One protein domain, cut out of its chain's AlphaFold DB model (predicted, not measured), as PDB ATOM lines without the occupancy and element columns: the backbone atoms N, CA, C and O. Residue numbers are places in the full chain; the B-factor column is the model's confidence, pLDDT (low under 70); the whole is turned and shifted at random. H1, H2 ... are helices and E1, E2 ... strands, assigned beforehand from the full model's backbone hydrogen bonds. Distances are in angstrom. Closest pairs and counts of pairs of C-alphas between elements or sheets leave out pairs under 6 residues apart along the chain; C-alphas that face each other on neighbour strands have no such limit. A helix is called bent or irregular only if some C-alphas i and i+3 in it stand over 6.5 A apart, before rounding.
ATOM      1  N   LYS A  73     189.745 215.236 174.326       90.50
ATOM      2  CA  LYS A  73     190.091 215.783 173.018       90.50
ATOM      3  C   LYS A  73     190.484 214.635 172.102       90.50
ATOM      4  O   LYS A  73     191.289 213.786 172.477       90.50
ATOM      5  N   THR A  74     189.900 214.598 170.909       93.00
ATOM      6  CA  THR A  74     190.233 213.612 169.874       93.00
ATOM      7  C   THR A  74     191.067 214.273 168.794       93.00
ATOM      8  O   THR A  74     190.795 215.398 168.374       93.00
ATOM      9  N   THR A  75     192.089 213.570 168.332       94.44
ATOM     10  CA  THR A  75     192.926 214.032 167.240       94.44
ATOM     11  C   THR A  75     193.418 212.886 166.372       94.44
ATOM     12  O   THR A  75     193.173 211.712 166.654       94.44
ATOM     13  N   PHE A  76     194.083 213.244 165.281       95.38
ATOM     14  CA  PHE A  76     194.494 212.325 164.245       95.38
ATOM     15  C   PHE A  76     195.848 212.722 163.659       95.38
ATOM     16  O   PHE A  76     196.129 213.907 163.478       95.38
ATOM     17  N   PHE A  77     196.662 211.727 163.312       94.06
ATOM     18  CA  PHE A  77     197.869 211.922 162.516       94.06
ATOM     19  C   PHE A  77     198.102 210.762 161.551       94.06
ATOM     20  O   PHE A  77     197.677 209.633 161.792       94.06
ATOM     21  N   ASN A  78     198.828 211.047 160.472       92.44
ATOM     22  CA  ASN A  78     199.319 210.037 159.541       92.44
ATOM     23  C   ASN A  78     200.786 209.717 159.832       92.44
ATOM     24  O   ASN A  78     201.555 210.586 160.256       92.44
ATOM     25  N   THR A  79     201.189 208.475 159.591       89.50
ATOM     26  CA  THR A  79     202.595 208.076 159.675       89.50
ATOM     27  C   THR A  79     202.888 206.869 158.795       89.50
ATOM     28  O   THR A  79     201.982 206.146 158.383       89.50
ATOM     29  N   GLU A  80     204.166 206.633 158.520       85.19
ATOM     30  CA  GLU A  80     204.599 205.425 157.827       85.19
ATOM     31  C   GLU A  80     204.754 204.262 158.811       85.19
ATOM     32  O   GLU A  80     205.299 204.405 159.901       85.19
ATOM     33  N   TYR A  81     204.277 203.093 158.403       77.94
ATOM     34  CA  TYR A  81     204.382 201.829 159.113       77.94
ATOM     35  C   TYR A  81     205.116 200.824 158.229       77.94
ATOM     36  O   TYR A  81     204.715 200.574 157.090       77.94
ATOM     37  N   LYS A  82     206.197 200.231 158.742       72.50
ATOM     38  CA  LYS A  82     206.892 199.146 158.047       72.50
ATOM     39  C   LYS A  82     206.185 197.829 158.364       72.50
ATOM     40  O   LYS A  82     206.330 197.293 159.459       72.50
ATOM     41  N   GLY A  83     205.392 197.345 157.410       64.38
ATOM     42  CA  GLY A  83     204.628 196.109 157.562       64.38
ATOM     43  C   GLY A  83     205.480 194.836 157.440       64.38
ATOM     44  O   GLY A  83     206.685 194.918 157.180       64.38
ATOM     45  N   PRO A  84     204.850 193.650 157.553       57.34
ATOM     46  CA  PRO A  84     205.521 192.343 157.529       57.34
ATOM     47  C   PRO A  84     206.369 192.089 156.275       57.34
ATOM     48  O   PRO A  84     207.360 191.373 156.322       57.34
ATOM     49  N   LEU A  85     206.009 192.713 155.148       64.69
ATOM     50  CA  LEU A  85     206.713 192.594 153.864       64.69
ATOM     51  C   LEU A  85     207.832 193.634 153.684       64.69
ATOM     52  O   LEU A  85     208.248 193.901 152.559       64.69
ATOM     53  N   PHE A  86     208.260 194.298 154.762       62.12
ATOM     54  CA  PHE A  86     209.224 195.406 154.766       62.12
ATOM     55  C   PHE A  86     208.856 196.617 153.888       62.12
ATOM     56  O   PHE A  86     209.635 197.569 153.803       62.12
ATOM     57  N   LYS A  87     207.658 196.626 153.296       71.38
ATOM     58  CA  LYS A  87     207.085 197.774 152.597       71.38
ATOM     59  C   LYS A  87     206.577 198.791 153.608       71.38
ATOM     60  O   LYS A  87     205.996 198.435 154.637       71.38
ATOM     61  N   ARG A  88     206.814 200.067 153.305       78.88
ATOM     62  CA  ARG A  88     206.227 201.171 154.058       78.88
ATOM     63  C   ARG A  88     204.800 201.374 153.582       78.88
ATOM     64  O   ARG A  88     204.547 201.499 152.387       78.88
ATOM     65  N   HIS A  89     203.885 201.386 154.528       81.38
ATOM     66  CA  HIS A  89     202.485 201.680 154.306       81.38
ATOM     67  C   HIS A  89     202.119 202.911 155.120       81.38
ATOM     68  O   HIS A  89     202.496 203.012 156.283       81.38
ATOM     69  N   SER A  90     201.362 203.830 154.533       88.25
ATOM     70  CA  SER A  90     200.782 204.922 155.309       88.25
ATOM     71  C   SER A  90     199.665 204.367 156.191       88.25
ATOM     72  O   SER A  90     198.751 203.704 155.693       88.25
ATOM     73  N   ILE A  91     199.734 204.658 157.486       91.94
ATOM     74  CA  ILE A  91     198.650 204.437 158.440       91.94
ATOM     75  C   ILE A  91     198.145 205.776 158.967       91.94
ATOM     76  O   ILE A  91     198.918 206.714 159.166       91.94
ATOM     77  N   GLY A  92     196.843 205.842 159.215       94.69
ATOM     78  CA  GLY A  92     196.220 206.905 159.992       94.69
ATOM     79  C   GLY A  92     195.997 206.448 161.427       94.69
ATOM     80  O   GLY A  92     195.641 205.293 161.660       94.69
ATOM     81  N   VAL A  93     196.180 207.335 162.396       95.81
ATOM     82  CA  VAL A  93     196.024 207.031 163.820       95.81
ATOM     83  C   VAL A  93     195.130 208.084 164.455       95.81
ATOM     84  O   VAL A  93     195.507 209.249 164.529       95.81
ATOM     85  N   GLU A  94     193.953 207.670 164.927       96.50
ATOM     86  CA  GLU A  94     193.071 208.491 165.765       96.50
ATOM     87  C   GLU A  94     193.366 208.183 167.231       96.50
ATOM     88  O   GLU A  94     193.387 207.014 167.633       96.50
ATOM     89  N   PHE A  95     193.568 209.218 168.039       95.12
ATOM     90  CA  PHE A  95     193.802 209.088 169.471       95.12
ATOM     91  C   PHE A  95     193.035 210.136 170.270       95.12
ATOM     92  O   PHE A  95     192.680 211.198 169.762       95.12
ATOM     93  N   GLU A  96     192.775 209.817 171.533       94.50
ATOM     94  CA  GLU A  96     192.155 210.711 172.503       94.50
ATOM     95  C   GLU A  96     193.106 210.983 173.668       94.50
ATOM     96  O   GLU A  96     193.906 210.123 174.037       94.50
ATOM     97  N   TYR A  97     192.996 212.158 174.271       91.94
ATOM     98  CA  TYR A  97     193.706 212.530 175.494       91.94
ATOM     99  C   TYR A  97     192.806 213.427 176.354       91.94
ATOM    100  O   TYR A  97     191.826 213.983 175.853       91.94
ATOM    101  N   ASN A  98     193.040 213.478 177.664       86.56
ATOM    102  CA  ASN A  98     192.294 214.374 178.554       86.56
ATOM    103  C   ASN A  98     192.654 215.837 178.288       86.56
ATOM    104  O   ASN A  98     193.801 216.144 177.974       86.56
ATOM    105  N   ASP A  99     191.683 216.732 178.452       80.88
ATOM    106  CA  ASP A  99     191.944 218.158 178.553       80.88
ATOM    107  C   ASP A  99     192.894 218.436 179.722       80.88
ATOM    108  O   ASP A  99     192.854 217.778 180.769       80.88
ATOM    109  N   VAL A 100     193.776 219.414 179.529       77.75
ATOM    110  CA  VAL A 100     194.668 219.884 180.581       77.75
ATOM    111  C   VAL A 100     194.185 221.261 181.011       77.75
ATOM    112  O   VAL A 100     194.246 222.215 180.240       77.75
ATOM    113  N   LYS A 101     193.679 221.371 182.245       63.28
ATOM    114  CA  LYS A 101     193.032 222.587 182.773       63.28
ATOM    115  C   LYS A 101     194.025 223.673 183.223       63.28
ATOM    116  O   LYS A 101     193.842 224.300 184.257       63.28
ATOM    117  N   ASN A 102     195.006 223.962 182.367       54.62
ATOM    118  CA  ASN A 102     195.797 225.203 182.316       54.62
ATOM    119  C   ASN A 102     197.140 225.280 183.064       54.62
ATOM    120  O   ASN A 102     197.738 226.355 183.047       54.62
ATOM    121  N   GLN A 103     197.689 224.208 183.648       67.12
ATOM    122  CA  GLN A 103     199.030 224.283 184.255       67.12
ATOM    123  C   GLN A 103     200.017 223.288 183.639       67.12
ATOM    124  O   GLN A 103     199.793 222.084 183.635       67.12
ATOM    125  N   LYS A 104     201.142 223.817 183.131       74.62
ATOM    126  CA  LYS A 104     202.266 223.016 182.612       74.62
ATOM    127  C   LYS A 104     202.957 222.206 183.707       74.62
ATOM    128  O   LYS A 104     203.510 221.157 183.414       74.62
ATOM    129  N   LEU A 105     202.931 222.696 184.944       69.88
ATOM    130  CA  LEU A 105     203.673 222.124 186.068       69.88
ATOM    131  C   LEU A 105     202.967 220.939 186.730       69.88
ATOM    132  O   LEU A 105     203.633 220.129 187.363       69.88
ATOM    133  N   ASP A 106     201.648 220.823 186.568       73.25
ATOM    134  CA  ASP A 106     200.848 219.791 187.224       73.25
ATOM    135  C   ASP A 106     199.778 219.261 186.263       73.25
ATOM    136  O   ASP A 106     198.653 219.758 186.177       73.25
ATOM    137  N   PHE A 107     200.179 218.278 185.457       81.12
ATOM    138  CA  PHE A 107     199.285 217.533 184.578       81.12
ATOM    139  C   PHE A 107     199.769 216.094 184.396       81.12
ATOM    140  O   PHE A 107     200.923 215.772 184.675       81.12
ATOM    141  N   SER A 108     198.883 215.251 183.868       79.62
ATOM    142  CA  SER A 108     199.204 213.972 183.228       79.62
ATOM    143  C   SER A 108     198.351 213.835 181.969       79.62
ATOM    144  O   SER A 108     197.171 214.212 181.955       79.62
ATOM    145  N   LEU A 109     198.959 213.327 180.899       84.50
ATOM    146  CA  LEU A 109     198.314 213.047 179.626       84.50
ATOM    147  C   LEU A 109     197.912 211.575 179.559       84.50
ATOM    148  O   LEU A 109     198.643 210.693 179.118       84.50
ATOM    149  N   ASN A 110     196.652 211.313 179.865       85.19
ATOM    150  CA  ASN A 110     195.987 210.046 179.618       85.19
ATOM    151  C   ASN A 110     195.703 209.856 178.115       85.19
ATOM    152  O   ASN A 110     194.557 209.937 177.661       85.19
ATOM    153  N   VAL A 111     196.759 209.603 177.340       90.62
ATOM    154  CA  VAL A 111     196.688 209.331 175.900       90.62
ATOM    155  C   VAL A 111     196.176 207.914 175.639       90.62
ATOM    156  O   VAL A 111     196.614 206.925 176.236       90.62
ATOM    157  N   LYS A 112     195.266 207.784 174.677       90.75
ATOM    158  CA  LYS A 112     194.753 206.498 174.207       90.75
ATOM    159  C   LYS A 112     194.559 206.507 172.699       90.75
ATOM    160  O   LYS A 112     193.716 207.222 172.170       90.75
ATOM    161  N   ILE A 113     195.278 205.626 172.010       92.06
ATOM    162  CA  ILE A 113     195.020 205.342 170.597       92.06
ATOM    163  C   ILE A 113     193.657 204.647 170.482       92.06
ATOM    164  O   ILE A 113     193.394 203.661 171.175       92.06
ATOM    165  N   LYS A 114     192.781 205.180 169.629       92.56
ATOM    166  CA  LYS A 114     191.391 204.739 169.455       92.56
ATOM    167  C   LYS A 114     191.204 203.874 168.225       92.56
ATOM    168  O   LYS A 114     190.552 202.833 168.319       92.56
ATOM    169  N   LYS A 115     191.762 204.295 167.090       93.88
ATOM    170  CA  LYS A 115     191.599 203.612 165.805       93.88
ATOM    171  C   LYS A 115     192.875 203.694 164.984       93.88
ATOM    172  O   LYS A 115     193.580 204.702 165.020       93.88
ATOM    173  N   VAL A 116     193.112 202.645 164.207       92.56
ATOM    174  CA  VAL A 116     194.157 202.595 163.184       92.56
ATOM    175  C   VAL A 116     193.491 202.441 161.827       92.56
ATOM    176  O   VAL A 116     192.707 201.518 161.612       92.56
ATOM    177  N   PHE A 117     193.805 203.343 160.911       93.19
ATOM    178  CA  PHE A 117     193.323 203.340 159.540       93.19
ATOM    179  C   PHE A 117     194.422 202.758 158.657       93.19
ATOM    180  O   PHE A 117     195.525 203.303 158.596       93.19
ATOM    181  N   TYR A 118     194.132 201.644 157.988       89.56
ATOM    182  CA  TYR A 118     195.074 200.961 157.106       89.56
ATOM    183  C   TYR A 118     194.373 200.555 155.808       89.56
ATOM    184  O   TYR A 118     193.471 199.709 155.795       89.56
ATOM    185  N   GLY A 119     194.763 201.200 154.706       85.50
ATOM    186  CA  GLY A 119     194.032 201.116 153.442       85.50
ATOM    187  C   GLY A 119     192.587 201.600 153.606       85.50
ATOM    188  O   GLY A 119     192.347 202.683 154.126       85.50
ATOM    189  N   LYS A 120     191.614 200.781 153.185       86.19
ATOM    190  CA  LYS A 120     190.170 201.067 153.315       86.19
ATOM    191  C   LYS A 120     189.546 200.536 154.615       86.19
ATOM    192  O   LYS A 120     188.325 200.528 154.743       86.19
ATOM    193  N   ARG A 121     190.353 200.020 155.548       88.25
ATOM    194  CA  ARG A 121     189.874 199.358 156.769       88.25
ATOM    195  C   ARG A 121     190.237 200.158 158.015       88.25
ATOM    196  O   ARG A 121     191.284 200.801 158.075       88.25
ATOM    197  N   ILE A 122     189.366 200.063 159.014       91.44
ATOM    198  CA  ILE A 122     189.551 200.641 160.343       91.44
ATOM    199  C   ILE A 122     189.723 199.488 161.323       91.44
ATOM    200  O   ILE A 122     188.885 198.590 161.387       91.44
ATOM    201  N   PHE A 123     190.799 199.527 162.094       87.56
ATOM    202  CA  PHE A 123     191.132 198.509 163.073       87.56
ATOM    203  C   PHE A 123     191.125 199.082 164.484       87.56
ATOM    204  O   PHE A 123     191.534 200.221 164.731       87.56
ATOM    205  N   ASN A 124     190.711 198.246 165.434       86.81
ATOM    206  CA  ASN A 124     191.037 198.465 166.833       86.81
ATOM    207  C   ASN A 124     192.562 198.280 167.013       86.81
ATOM    208  O   ASN A 124     193.097 197.302 166.480       86.81
ATOM    209  N   PRO A 125     193.262 199.150 167.765       87.25
ATOM    210  CA  PRO A 125     194.710 199.046 167.953       87.25
ATOM    211  C   PRO A 125     195.153 197.684 168.486       87.25
ATOM    212  O   PRO A 125     196.179 197.168 168.061       87.25
ATOM    213  N   SER A 126     194.352 197.059 169.347       83.44
ATOM    214  CA  SER A 126     194.669 195.741 169.882       83.44
ATOM    215  C   SER A 126     194.684 194.650 168.825       83.44
ATOM    216  O   SER A 126     195.541 193.777 168.859       83.44
ATOM    217  N   ILE A 127     193.770 194.731 167.859       82.69
ATOM    218  CA  ILE A 127     193.720 193.794 166.734       82.69
ATOM    219  C   ILE A 127     194.874 194.077 165.772       82.69
ATOM    220  O   ILE A 127     195.516 193.152 165.294       82.69
ATOM    221  N   PHE A 128     195.147 195.354 165.495       86.44
ATOM    222  CA  PHE A 128     196.166 195.737 164.520       86.44
ATOM    223  C   PHE A 128     197.592 195.430 164.997       86.44
ATOM    224  O   PHE A 128     198.413 194.951 164.221       86.44
ATOM    225  N   PHE A 129     197.892 195.707 166.267       85.88
ATOM    226  CA  PHE A 129     199.238 195.571 166.830       85.88
ATOM    227  C   PHE A 129     199.433 194.306 167.670       85.88
ATOM    228  O   PHE A 129     200.561 194.032 168.076       85.88
ATOM    229  N   GLY A 130     198.368 193.551 167.958       80.88
ATOM    230  CA  GLY A 130     198.448 192.383 168.833       80.88
ATOM    231  C   GLY A 130     198.821 192.742 170.275       80.88
ATOM    232  O   GLY A 130     199.623 192.046 170.891       80.88
ATOM    233  N   VAL A 131     198.278 193.843 170.808       78.38
ATOM    234  CA  VAL A 131     198.512 194.302 172.194       78.38
ATOM    235  C   VAL A 131     197.207 194.614 172.912       78.38
ATOM    236  O   VAL A 131     196.265 195.084 172.288       78.38
ATOM    237  N   ASP A 132     197.106 194.417 174.223       75.25
ATOM    238  CA  ASP A 132     195.938 194.891 174.979       75.25
ATOM    239  C   ASP A 132     196.185 196.267 175.624       75.25
ATOM    240  O   ASP A 132     197.154 196.959 175.316       75.25
ATOM    241  N   GLY A 133     195.265 196.705 176.488       67.81
ATOM    242  CA  GLY A 133     195.370 197.986 177.181       67.81
ATOM    243  C   GLY A 133     196.561 198.092 178.143       67.81
ATOM    244  O   GLY A 133     197.069 199.197 178.335       67.81
ATOM    245  N   THR A 134     196.979 196.968 178.724       71.50
ATOM    246  CA  THR A 134     198.017 196.832 179.759       71.50
ATOM    247  C   THR A 134     199.397 196.531 179.172       71.50
ATOM    248  O   THR A 134     200.395 197.064 179.640       71.50
ATOM    249  N   HIS A 135     199.452 195.769 178.083       77.94
ATOM    250  CA  HIS A 135     200.669 195.231 177.471       77.94
ATOM    251  C   HIS A 135     201.048 195.957 176.171       77.94
ATOM    252  O   HIS A 135     201.682 195.404 175.273       77.94
ATOM    253  N   LYS A 136     200.642 197.224 176.048       81.50
ATOM    254  CA  LYS A 136     200.948 198.096 174.899       81.50
ATOM    255  C   LYS A 136     202.447 198.172 174.597       81.50
ATOM    256  O   LYS A 136     202.839 198.258 173.435       81.50
ATOM    257  N   HIS A 137     203.261 198.110 175.648       84.44
ATOM    258  CA  HIS A 137     204.713 198.236 175.602       84.44
ATOM    259  C   HIS A 137     205.426 197.046 174.936       84.44
ATOM    260  O   HIS A 137     206.571 197.196 174.506       84.44
ATOM    261  N   TYR A 138     204.741 195.908 174.749       85.00
ATOM    262  CA  TYR A 138     205.279 194.752 174.021       85.00
ATOM    263  C   TYR A 138     205.430 194.988 172.519       85.00
ATOM    264  O   TYR A 138     206.237 194.319 171.873       85.00
ATOM    265  N   ASN A 139     204.697 195.945 171.940       86.50
ATOM    266  CA  ASN A 139     204.822 196.275 170.527       86.50
ATOM    267  C   ASN A 139     205.536 197.620 170.345       86.50
ATOM    268  O   ASN A 139     204.974 198.685 170.594       86.50
ATOM    269  N   LYS A 140     206.773 197.571 169.834       86.38
ATOM    270  CA  LYS A 140     207.598 198.766 169.583       86.38
ATOM    271  C   LYS A 140     206.933 199.778 168.647       86.38
ATOM    272  O   LYS A 140     207.082 200.979 168.837       86.38
ATOM    273  N   VAL A 141     206.187 199.308 167.646       87.81
ATOM    274  CA  VAL A 141     205.467 200.200 166.729       87.81
ATOM    275  C   VAL A 141     204.353 200.914 167.478       87.81
ATOM    276  O   VAL A 141     204.261 202.133 167.391       87.81
ATOM    277  N   PHE A 142     203.546 200.182 168.252       90.38
ATOM    278  CA  PHE A 142     202.518 200.794 169.094       90.38
ATOM    279  C   PHE A 142     203.131 201.856 170.013       90.38
ATOM    280  O   PHE A 142     202.600 202.961 170.106       90.38
ATOM    281  N   MET A 143     204.260 201.542 170.652       91.50
ATOM    282  CA  MET A 143     204.950 202.461 171.554       91.50
ATOM    283  C   MET A 143     205.403 203.744 170.870       91.50
ATOM    284  O   MET A 143     205.121 204.828 171.375       91.50
ATOM    285  N   ASN A 144     206.006 203.649 169.687       91.00
ATOM    286  CA  ASN A 144     206.389 204.836 168.926       91.00
ATOM    287  C   ASN A 144     205.171 205.690 168.551       91.00
ATOM    288  O   ASN A 144     205.215 206.913 168.663       91.00
ATOM    289  N   LEU A 145     204.056 205.065 168.155       92.56
ATOM    290  CA  LEU A 145     202.817 205.791 167.856       92.56
ATOM    291  C   LEU A 145     202.223 206.458 169.094       92.56
ATOM    292  O   LEU A 145     201.706 207.569 168.998       92.56
ATOM    293  N   TYR A 146     202.291 205.789 170.242       93.69
ATOM    294  CA  TYR A 146     201.830 206.326 171.514       93.69
ATOM    295  C   TYR A 146     202.658 207.546 171.930       93.69
ATOM    296  O   TYR A 146     202.090 208.597 172.210       93.69
ATOM    297  N   LEU A 147     203.987 207.460 171.873       94.56
ATOM    298  CA  LEU A 147     204.884 208.569 172.214       94.56
ATOM    299  C   LEU A 147     204.768 209.728 171.211       94.56
ATOM    300  O   LEU A 147     204.780 210.898 171.594       94.56
ATOM    301  N   LYS A 148     204.534 209.430 169.929       94.25
ATOM    302  CA  LYS A 148     204.180 210.447 168.931       94.25
ATOM    303  C   LYS A 148     202.862 211.147 169.261       94.25
ATOM    304  O   LYS A 148     202.776 212.366 169.135       94.25
ATOM    305  N   ALA A 149     201.859 210.406 169.728       94.81
ATOM    306  CA  ALA A 149     200.598 210.974 170.193       94.81
ATOM    307  C   ALA A 149     200.778 211.859 171.443       94.81
ATOM    308  O   ALA A 149     200.181 212.932 171.500       94.81
ATOM    309  N   VAL A 150     201.644 211.474 172.390       94.69
ATOM    310  CA  VAL A 150     202.033 212.327 173.532       94.69
ATOM    311  C   VAL A 150     202.647 213.637 173.038       94.69
ATOM    312  O   VAL A 150     202.198 214.710 173.434       94.69
ATOM    313  N   GLY A 151     203.605 213.575 172.108       94.38
ATOM    314  CA  GLY A 151     204.249 214.771 171.556       94.38
ATOM    315  C   GLY A 151     203.257 215.710 170.865       94.38
ATOM    316  O   GLY A 151     203.302 216.919 171.069       94.38
ATOM    317  N   LEU A 152     202.310 215.153 170.108       94.25
ATOM    318  CA  LEU A 152     201.243 215.923 169.464       94.25
ATOM    319  C   LEU A 152     200.239 216.515 170.463       94.25
ATOM    320  O   LEU A 152     199.718 217.603 170.226       94.25
ATOM    321  N   ALA A 153     199.949 215.826 171.568       93.25
ATOM    322  CA  ALA A 153     199.109 216.371 172.631       93.25
ATOM    323  C   ALA A 153     199.803 217.551 173.331       93.25
ATOM    324  O   ALA A 153     199.182 218.594 173.517       93.25
ATOM    325  N   LEU A 154     201.100 217.431 173.637       92.69
ATOM    326  CA  LEU A 154     201.896 218.528 174.201       92.69
ATOM    327  C   LEU A 154     201.962 219.737 173.260       92.69
ATOM    328  O   LEU A 154     201.823 220.874 173.710       92.69
ATOM    329  N   ASP A 155     202.123 219.506 171.957       92.31
ATOM    330  CA  ASP A 155     202.076 220.577 170.963       92.31
ATOM    331  C   ASP A 155     200.712 221.287 170.968       92.31
ATOM    332  O   ASP A 155     200.630 222.511 171.055       92.31
ATOM    333  N   ARG A 156     199.613 220.530 170.987       90.81
ATOM    334  CA  ARG A 156     198.264 221.113 170.983       90.81
ATOM    335  C   ARG A 156     197.908 221.877 172.247       90.81
ATOM    336  O   ARG A 156     197.297 222.939 172.149       90.81
ATOM    337  N   GLU A 157     198.254 221.348 173.415       89.81
ATOM    338  CA  GLU A 157     197.886 221.970 174.690       89.81
ATOM    339  C   GLU A 157     198.837 223.103 175.079       89.81
ATOM    340  O   GLU A 157     198.413 224.097 175.667       89.81
ATOM    341  N   PHE A 158     200.120 222.991 174.729       89.62
ATOM    342  CA  PHE A 158     201.162 223.869 175.260       89.62
ATOM    343  C   PHE A 158     202.039 224.541 174.201       89.62
ATOM    344  O   PHE A 158     202.931 225.309 174.578       89.62
ATOM    345  N   ARG A 159     201.788 224.284 172.907       90.44
ATOM    346  CA  ARG A 159     202.585 224.755 171.753       90.44
ATOM    347  C   ARG A 159     204.046 224.299 171.808       90.44
ATOM    348  O   ARG A 159     204.962 225.029 171.424       90.44
ATOM    349  N   ILE A 160     204.259 223.102 172.350       89.44
ATOM    350  CA  ILE A 160     205.576 222.497 172.540       89.44
ATOM    351  C   ILE A 160     205.951 221.695 171.305       89.44
ATOM    352  O   ILE A 160     205.409 220.626 171.037       89.44
ATOM    353  N   HIS A 161     206.957 222.191 170.598       87.62
ATOM    354  CA  HIS A 161     207.497 221.515 169.435       87.62
ATOM    355  C   HIS A 161     208.569 220.535 169.903       87.62
ATOM    356  O   HIS A 161     209.618 220.947 170.402       87.62
ATOM    357  N   SER A 162     208.318 219.234 169.744       85.44
ATOM    358  CA  SER A 162     209.264 218.203 170.189       85.44
ATOM    359  C   SER A 162     210.547 218.156 169.352       85.44
ATOM    360  O   SER A 162     211.561 217.642 169.815       85.44
ATOM    361  N   GLY A 163     210.511 218.639 168.102       83.75
ATOM    362  CA  GLY A 163     211.633 218.531 167.159       83.75
ATOM    363  C   GLY A 163     211.996 217.087 166.779       83.75
ATOM    364  O   GLY A 163     213.012 216.859 166.128       83.75
ATOM    365  N   MET A 164     211.185 216.107 167.188       88.31
ATOM    366  CA  MET A 164     211.365 214.690 166.880       88.31
ATOM    367  C   MET A 164     210.805 214.406 165.487       88.31
ATOM    368  O   MET A 164     209.646 214.716 165.212       88.31
ATOM    369  N   ILE A 165     211.623 213.826 164.607       81.12
ATOM    370  CA  ILE A 165     211.261 213.602 163.198       81.12
ATOM    371  C   ILE A 165     211.209 212.105 162.896       81.12
ATOM    372  O   ILE A 165     210.322 211.639 162.180       81.12
ATOM    373  N   SER A 166     212.155 211.341 163.441       81.88
ATOM    374  CA  SER A 166     212.284 209.908 163.207       81.88
ATOM    375  C   SER A 166     211.648 209.084 164.325       81.88
ATOM    376  O   SER A 166     211.640 209.479 165.487       81.88
ATOM    377  N   ASP A 167     211.190 207.874 163.992       79.88
ATOM    378  CA  ASP A 167     210.643 206.924 164.972       79.88
ATOM    379  C   ASP A 167     211.615 206.613 166.120       79.88
ATOM    380  O   ASP A 167     211.189 206.335 167.237       79.88
ATOM    381  N   LYS A 168     212.926 206.669 165.857       84.56
ATOM    382  CA  LYS A 168     213.958 206.438 166.875       84.56
ATOM    383  C   LYS A 168     214.019 207.568 167.896       84.56
ATOM    384  O   LYS A 168     214.333 207.302 169.048       84.56
ATOM    385  N   ASP A 169     213.700 208.794 167.484       87.19
ATOM    386  CA  ASP A 169     213.726 209.956 168.373       87.19
ATOM    387  C   ASP A 169     212.685 209.816 169.488       87.19
ATOM    388  O   ASP A 169     212.939 210.215 170.619       87.19
ATOM    389  N   TYR A 170     211.533 209.211 169.183       89.56
ATOM    390  CA  TYR A 170     210.473 208.982 170.164       89.56
ATOM    391  C   TYR A 170     210.841 207.921 171.204       89.56
ATOM    392  O   TYR A 170     210.305 207.966 172.305       89.56
ATOM    393  N   GLY A 171     211.754 207.002 170.882       89.62
ATOM    394  CA  GLY A 171     212.285 206.016 171.825       89.62
ATOM    395  C   GLY A 171     213.419 206.539 172.714       89.62
ATOM    396  O   GLY A 171     213.879 205.814 173.589       89.62
ATOM    397  N   ASP A 172     213.896 207.767 172.491       92.44
ATOM    398  CA  ASP A 172     215.029 208.348 173.211       92.44
ATOM    399  C   ASP A 172     214.554 209.099 174.466       92.44
ATOM    400  O   ASP A 172     214.062 210.232 174.407       92.44
ATOM    401  N   ILE A 173     214.726 208.464 175.628       94.06
ATOM    402  CA  ILE A 173     214.334 209.039 176.919       94.06
ATOM    403  C   ILE A 173     215.079 210.343 177.240       94.06
ATOM    404  O   ILE A 173     214.504 211.235 177.865       94.06
ATOM    405  N   ALA A 174     216.329 210.504 176.793       94.19
ATOM    406  CA  ALA A 174     217.109 211.708 177.068       94.19
ATOM    407  C   ALA A 174     216.538 212.915 176.315       94.19
ATOM    408  O   ALA A 174     216.448 214.011 176.875       94.19
ATOM    409  N   ARG A 175     216.071 212.712 175.076       95.06
ATOM    410  CA  ARG A 175     215.364 213.756 174.314       95.06
ATOM    411  C   ARG A 175     214.053 214.154 174.967       95.06
ATOM    412  O   ARG A 175     213.776 215.346 175.080       95.06
ATOM    413  N   TRP A 176     213.270 213.185 175.433       95.81
ATOM    414  CA  TRP A 176     212.047 213.479 176.174       95.81
ATOM    415  C   TRP A 176     212.318 214.255 177.456       95.81
ATOM    416  O   TRP A 176     211.690 215.284 177.693       95.81
ATOM    417  N   LYS A 177     213.300 213.813 178.245       94.62
ATOM    418  CA  LYS A 177     213.698 214.490 179.478       94.62
ATOM    419  C   LYS A 177     214.123 215.935 179.212       94.62
ATOM    420  O   LYS A 177     213.716 216.831 179.946       94.62
ATOM    421  N   LYS A 178     214.874 216.172 178.129       94.94
ATOM    422  CA  LYS A 178     215.246 217.519 177.681       94.94
ATOM    423  C   LYS A 178     214.020 218.373 177.346       94.94
ATOM    424  O   LYS A 178     213.951 219.501 177.808       94.94
ATOM    425  N   ILE A 179     213.040 217.851 176.602       94.62
ATOM    426  CA  ILE A 179     211.795 218.586 176.292       94.62
ATOM    427  C   ILE A 179     211.051 218.961 177.577       94.62
ATOM    428  O   ILE A 179     210.660 220.113 177.746       94.62
ATOM    429  N   TYR A 180     210.862 218.010 178.492       93.38
ATOM    430  CA  TYR A 180     210.145 218.273 179.740       93.38
ATOM    431  C   TYR A 180     210.859 219.308 180.613       93.38
ATOM    432  O   TYR A 180     210.203 220.184 181.174       93.38
ATOM    433  N   TYR A 181     212.191 219.264 180.659       92.19
ATOM    434  CA  TYR A 181     213.001 220.256 181.356       92.19
ATOM    435  C   TYR A 181     212.935 221.642 180.695       92.19
ATOM    436  O   TYR A 181     212.562 222.615 181.347       92.19
ATOM    437  N   ASP A 182     213.228 221.732 179.393       92.75
ATOM    438  CA  ASP A 182     213.320 222.999 178.652       92.75
ATOM    439  C   ASP A 182     211.994 223.777 178.660       92.75
ATOM    440  O   ASP A 182     211.984 225.008 178.678       92.75
ATOM    441  N   TYR A 183     210.861 223.065 178.654       89.75
ATOM    442  CA  TYR A 183     209.526 223.667 178.660       89.75
ATOM    443  C   TYR A 183     208.870 223.725 180.045       89.75
ATOM    444  O   TYR A 183     207.709 224.145 180.133       89.75
ATOM    445  N   ASN A 184     209.600 223.346 181.101       88.00
ATOM    446  CA  ASN A 184     209.140 223.336 182.490       88.00
ATOM    447  C   ASN A 184     207.795 222.598 182.656       88.00
ATOM    448  O   ASN A 184     206.793 223.167 183.102       88.00
ATOM    449  N   LEU A 185     207.760 221.350 182.185       87.38
ATOM    450  CA  LEU A 185     206.589 220.478 182.221       87.38
ATOM    451  C   LEU A 185     206.563 219.597 183.476       87.38
ATOM    452  O   LEU A 185     207.598 219.307 184.070       87.38
ATOM    453  N   SER A 186     205.367 219.116 183.817       86.50
ATOM    454  CA  SER A 186     205.093 218.183 184.911       86.50
ATOM    455  C   SER A 186     206.031 216.971 184.897       86.50
ATOM    456  O   SER A 186     206.029 216.171 183.956       86.50
ATOM    457  N   GLU A 187     206.798 216.807 185.979       85.00
ATOM    458  CA  GLU A 187     207.651 215.634 186.201       85.00
ATOM    459  C   GLU A 187     206.814 214.354 186.324       85.00
ATOM    460  O   GLU A 187     207.200 213.298 185.827       85.00
ATOM    461  N   GLU A 188     205.627 214.449 186.921       84.06
ATOM    462  CA  GLU A 188     204.707 213.319 187.038       84.06
ATOM    463  C   GLU A 188     204.154 212.894 185.671       84.06
ATOM    464  O   GLU A 188     204.079 211.698 185.383       84.06
ATOM    465  N   SER A 189     203.864 213.844 184.771       88.00
ATOM    466  CA  SER A 189     203.543 213.510 183.376       88.00
ATOM    467  C   SER A 189     204.718 212.814 182.698       88.00
ATOM    468  O   SER A 189     204.513 211.805 182.033       88.00
ATOM    469  N   PHE A 190     205.954 213.293 182.882       91.50
ATOM    470  CA  PHE A 190     207.122 212.627 182.303       91.50
ATOM    471  C   PHE A 190     207.227 211.169 182.768       91.50
ATOM    472  O   PHE A 190     207.350 210.262 181.938       91.50
ATOM    473  N   LYS A 191     207.115 210.934 184.082       87.81
ATOM    474  CA  LYS A 191     207.171 209.595 184.681       87.81
ATOM    475  C   LYS A 191     206.094 208.673 184.118       87.81
ATOM    476  O   LYS A 191     206.386 207.552 183.703       87.81
ATOM    477  N   HIS A 192     204.847 209.138 184.093       88.25
ATOM    478  CA  HIS A 192     203.701 208.309 183.726       88.25
ATOM    479  C   HIS A 192     203.520 208.131 182.219       88.25
ATOM    480  O   HIS A 192     203.217 207.024 181.768       88.25
ATOM    481  N   ASP A 193     203.699 209.198 181.447       90.12
ATOM    482  CA  ASP A 193     203.324 209.242 180.034       90.12
ATOM    483  C   ASP A 193     204.500 208.874 179.113       90.12
ATOM    484  O   ASP A 193     204.287 208.542 177.947       90.12
ATOM    485  N   VAL A 194     205.742 208.900 179.620       93.50
ATOM    486  CA  VAL A 194     206.951 208.640 178.823       93.50
ATOM    487  C   VAL A 194     207.881 207.612 179.464       93.50
ATOM    488  O   VAL A 194     208.122 206.559 178.869       93.50
ATOM    489  N   GLU A 195     208.407 207.892 180.659       93.00
ATOM    490  CA  GLU A 195     209.459 207.079 181.281       93.00
ATOM    491  C   GLU A 195     208.972 205.666 181.596       93.00
ATOM    492  O   GLU A 195     209.584 204.697 181.152       93.00
ATOM    493  N   ALA A 196     207.852 205.521 182.311       90.44
ATOM    494  CA  ALA A 196     207.332 204.207 182.663       90.44
ATOM    495  C   ALA A 196     206.984 203.361 181.422       90.44
ATOM    496  O   ALA A 196     207.422 202.211 181.369       90.44
ATOM    497  N   PRO A 197     206.282 203.879 180.394       89.81
ATOM    498  CA  PRO A 197     206.044 203.121 179.169       89.81
ATOM    499  C   PRO A 197     207.323 202.686 178.434       89.81
ATOM    500  O   PRO A 197     207.377 201.558 177.941       89.81
ATOM    501  N   LEU A 198     208.346 203.547 178.362       91.62
ATOM    502  CA  LEU A 198     209.637 203.202 177.749       91.62
ATOM    503  C   LEU A 198     210.375 202.133 178.556       91.62
ATOM    504  O   LEU A 198     210.774 201.115 177.993       91.62
ATOM    505  N   ARG A 199     210.466 202.316 179.876       92.69
ATOM    506  CA  ARG A 199     211.082 201.366 180.806       92.69
ATOM    507  C   ARG A 199     210.438 199.982 180.706       92.69
ATOM    508  O   ARG A 199     211.138 198.988 180.537       92.69
ATOM    509  N   LEU A 200     209.103 199.912 180.715       89.50
ATOM    510  CA  LEU A 200     208.369 198.651 180.541       89.50
ATOM    511  C   LEU A 200     208.643 198.004 179.176       89.50
ATOM    512  O   LEU A 200     208.722 196.784 179.083       89.50
ATOM    513  N   SER A 201     208.824 198.790 178.110       87.44
ATOM    514  CA  SER A 201     209.159 198.251 176.783       87.44
ATOM    515  C   SER A 201     210.552 197.605 176.735       87.44
ATOM    516  O   SER A 201     210.803 196.706 175.921       87.44
ATOM    517  N   GLU A 202     211.466 198.034 177.606       87.81
ATOM    518  CA  GLU A 202     212.803 197.459 177.749       87.81
ATOM    519  C   GLU A 202     212.805 196.229 178.655       87.81
ATOM    520  O   GLU A 202     213.304 195.182 178.228       87.81
ATOM    521  N   GLU A 203     212.208 196.344 179.842       89.19
ATOM    522  CA  GLU A 203     212.238 195.332 180.902       89.19
ATOM    523  C   GLU A 203     211.280 194.163 180.661       89.19
ATOM    524  O   GLU A 203     211.648 193.008 180.879       89.19
ATOM    525  N   GLU A 204     210.059 194.435 180.199       86.06
ATOM    526  CA  GLU A 204     209.051 193.400 180.007       86.06
ATOM    527  C   GLU A 204     209.051 192.917 178.549       86.06
ATOM    528  O   GLU A 204     209.170 193.688 177.586       86.06
ATOM    529  N   LYS A 205     208.937 191.597 178.370       83.44
ATOM    530  CA  LYS A 205     208.869 190.953 177.055       83.44
ATOM    531  C   LYS A 205     207.648 190.045 176.978       83.44
ATOM    532  O   LYS A 205     207.316 189.387 177.965       83.44
ATOM    533  N   PRO A 206     206.998 189.967 175.806       81.38
ATOM    534  CA  PRO A 206     205.885 189.054 175.613       81.38
ATOM    535  C   PRO A 206     206.345 187.603 175.806       81.38
ATOM    536  O   PRO A 206     207.345 187.181 175.227       81.38
ATOM    537  N   THR A 207     205.596 186.841 176.600       83.19
ATOM    538  CA  THR A 207     205.798 185.397 176.771       83.19
ATOM    539  C   THR A 207     205.190 184.609 175.605       83.19
ATOM    540  O   THR A 207     204.345 185.115 174.863       83.19
ATOM    541  N   ASP A 208     205.556 183.338 175.449       81.12
ATOM    542  CA  ASP A 208     204.940 182.465 174.435       81.12
ATOM    543  C   ASP A 208     203.431 182.282 174.663       81.12
ATOM    544  O   ASP A 208     202.640 182.279 173.718       81.12
ATOM    545  N   GLU A 209     203.003 182.227 175.928       82.44
ATOM    546  CA  GLU A 209     201.582 182.211 176.291       82.44
ATOM    547  C   GLU A 209     200.850 183.479 175.842       82.44
ATOM    548  O   GLU A 209     199.693 183.415 175.418       82.44
ATOM    549  N   TRP A 210     201.511 184.636 175.925       79.50
ATOM    550  CA  TRP A 210     200.963 185.893 175.433       79.50
ATOM    551  C   TRP A 210     200.778 185.862 173.914       79.50
ATOM    552  O   TRP A 210     199.691 186.175 173.424       79.50
ATOM    553  N   HIS A 211     201.797 185.421 173.171       73.81
ATOM    554  CA  HIS A 211     201.698 185.268 171.718       73.81
ATOM    555  C   HIS A 211     200.535 184.352 171.328       73.81
ATOM    556  O   HIS A 211     199.742 184.704 170.450       73.81
ATOM    557  N   LYS A 212     200.376 183.227 172.034       76.81
ATOM    558  CA  LYS A 212     199.264 182.298 171.820       76.81
ATOM    559  C   LYS A 212     197.904 182.959 172.069       76.81
ATOM    560  O   LYS A 212     197.044 182.911 171.195       76.81
ATOM    561  N   LYS A 213     197.731 183.671 173.191       77.38
ATOM    562  CA  LYS A 213     196.489 184.409 173.502       77.38
ATOM    563  C   LYS A 213     196.127 185.434 172.430       77.38
ATOM    564  O   LYS A 213     194.951 185.582 172.094       77.38
ATOM    565  N   ILE A 214     197.115 186.141 171.883       71.94
ATOM    566  CA  ILE A 214     196.878 187.122 170.821       71.94
ATOM    567  C   ILE A 214     196.433 186.435 169.531       71.94
ATOM    568  O   ILE A 214     195.414 186.840 168.968       71.94
ATOM    569  N   ILE A 215     197.121 185.373 169.108       70.50
ATOM    570  CA  ILE A 215     196.755 184.590 167.917       70.50
ATOM    571  C   ILE A 215     195.337 184.018 168.055       70.50
ATOM    572  O   ILE A 215     194.519 184.180 167.146       70.50
ATOM    573  N   ASP A 216     195.009 183.432 169.206       73.00
ATOM    574  CA  ASP A 216     193.682 182.876 169.477       73.00
ATOM    575  C   ASP A 216     192.604 183.972 169.431       73.00
ATOM    576  O   ASP A 216     191.555 183.803 168.805       73.00
ATOM    577  N   SER A 217     192.878 185.152 170.004       66.25
ATOM    578  CA  SER A 217     191.934 186.281 170.009       66.25
ATOM    579  C   SER A 217     191.626 186.842 168.615       66.25
ATOM    580  O   SER A 217     190.538 187.383 168.388       66.25
ATOM    581  N   ILE A 218     192.571 186.712 167.680       64.50
ATOM    582  CA  ILE A 218     192.419 187.127 166.283       64.50
ATOM    583  C   ILE A 218     191.650 186.050 165.505       64.50
ATOM    584  O   ILE A 218     190.706 186.371 164.784       64.50
ATOM    585  N   THR A 219     192.004 184.777 165.705       59.62
ATOM    586  CA  THR A 219     191.464 183.630 164.954       59.62
ATOM    587  C   THR A 219     190.011 183.308 165.320       59.62
ATOM    588  O   THR A 219     189.204 182.966 164.451       59.62
ATOM    589  N   VAL A 220     189.632 183.465 166.593       55.22
ATOM    590  CA  VAL A 220     188.239 183.288 167.043       55.22
ATOM    591  C   VAL A 220     187.343 184.405 166.503       55.22
ATOM    592  O   VAL A 220     186.212 184.150 166.100       55.22
ATOM    593  N   LYS A 221     187.845 185.644 166.406       50.69
ATOM    594  CA  LYS A 221     187.072 186.763 165.843       50.69
ATOM    595  C   LYS A 221     186.851 186.652 164.335       50.69
ATOM    596  O   LYS A 221     185.829 187.134 163.866       50.69
ATOM    597  N   SER A 222     187.749 186.005 163.589       45.03
ATOM    598  CA  SER A 222     187.550 185.750 162.155       45.03
ATOM    599  C   SER A 222     186.553 184.628 161.845       45.03
ATOM    600  O   SER A 222     186.148 184.517 160.699       45.03
ATOM    601  N   HIS A 223     186.162 183.814 162.833       38.09
ATOM    602  CA  HIS A 223     185.133 182.771 162.679       38.09
ATOM    603  C   HIS A 223     183.732 183.219 163.135       38.09
ATOM    604  O   HIS A 223     182.773 182.471 162.979       38.09
ATOM    605  N   ILE A 224     183.615 184.414 163.728       39.78
ATOM    606  CA  ILE A 224     182.351 184.979 164.242       39.78
ATOM    607  C   ILE A 224     181.868 186.164 163.367       39.78
ATOM    608  O   ILE A 224     180.810 186.735 163.622       39.78
TER     609      ILE A 224
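Overview. This is residues 73 to 224 of the 225 residues of an uncharacterized protein of Candidatus Woesearchaeota archaeon (UniProt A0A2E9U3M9). A strongly twisted sheet of four strands, E1 to E4, has the long helix H2 over it, and the helical hairpin of H4 and H5 packs on H2 through H5. After H5 the backbone crosses to H6, an arm at one end of the length, near H1. The printed part has 152 residues, with four named strands followed by six named helices; the sheet's order is E1, E2, E3, E4, antiparallel throughout, and the class is mixed, helices and strands. The whole is compact, radius of gyration of the C-alphas 16.1 A, and only just elongated, spanning 50 by 33 by 29 A.

Arrangement. Start with E1, residues 73 to 82, which bends by 51 degrees at residue 78, and E2, residues 88 to 98; in this hairpin N 75 and O 95 are 2.8 A apart. E3, residues 112 to 118, forms the next hairpin, with N 94 and O 115 at 3.0 A, and E4, residues 121 to 123, the last, with N 123 and O 116 at 2.8 A. The four make a meander, each strand the antiparallel neighbour of the one before. H1, residues 125 to 129, is on the sheet at a height of 6.9 A. H2, residues 140 to 158, is on it too, at 7.5 A, in two layers, a helix on one face of a sheet; the closest C-alphas of E2 and H2, Phe 95 and Ala 149, are 7.1 A apart. H3, residues 167 to 170, touches H2 with residues 144 to 148 of H2 alone, closest C-alphas Asn 144 and Tyr 170, 5.9 A. H4, residues 173 to 182, and H5, residues 187 to 203, form a helical hairpin and touch at Ile 173 and Glu 195, closest C-alphas 6.8 A, at a shallow tilt of 5 degrees. H5 touches H2 at Leu 147 and Val 194, closest C-alphas 6.9 A, at a shallow tilt of 9 degrees, opposite ways. H6, residues 208 to 221, is close to H1 but not clearly touching, closest C-alphas Ile 127 and Ile 218, 6.8 A, and apart from H5. Each O i to N i+4 pair is within hydrogen-bond range in H1, H2 and H4; H5 has 10 of 13, H6 9 of 10, and H3 is too short for one.

Along the chain. Find C-alpha 73 at (190.091, 215.783, 173.018), where E1 begins its 28.0 A; E2 is 31.1 A long. From C-alpha 140 at (207.598, 198.766, 169.583), H2 runs 26.5 A. H5, 21.5 A, is only just irregular, with C-alphas 193 and 196 at 7.0 A. H6 runs 20.3 A to C-alpha 221 at (187.072, 186.763, 165.843).

Size, cuts and confidence. The two C-alphas farthest apart, Asp 182 and His 223, are 51.7 A apart. The printed part has no cut, and E2 to E3 is the long link. The pLDDT is under 70 at residues 83 to 86, 101 to 103, 105, 133 and 217 to 224.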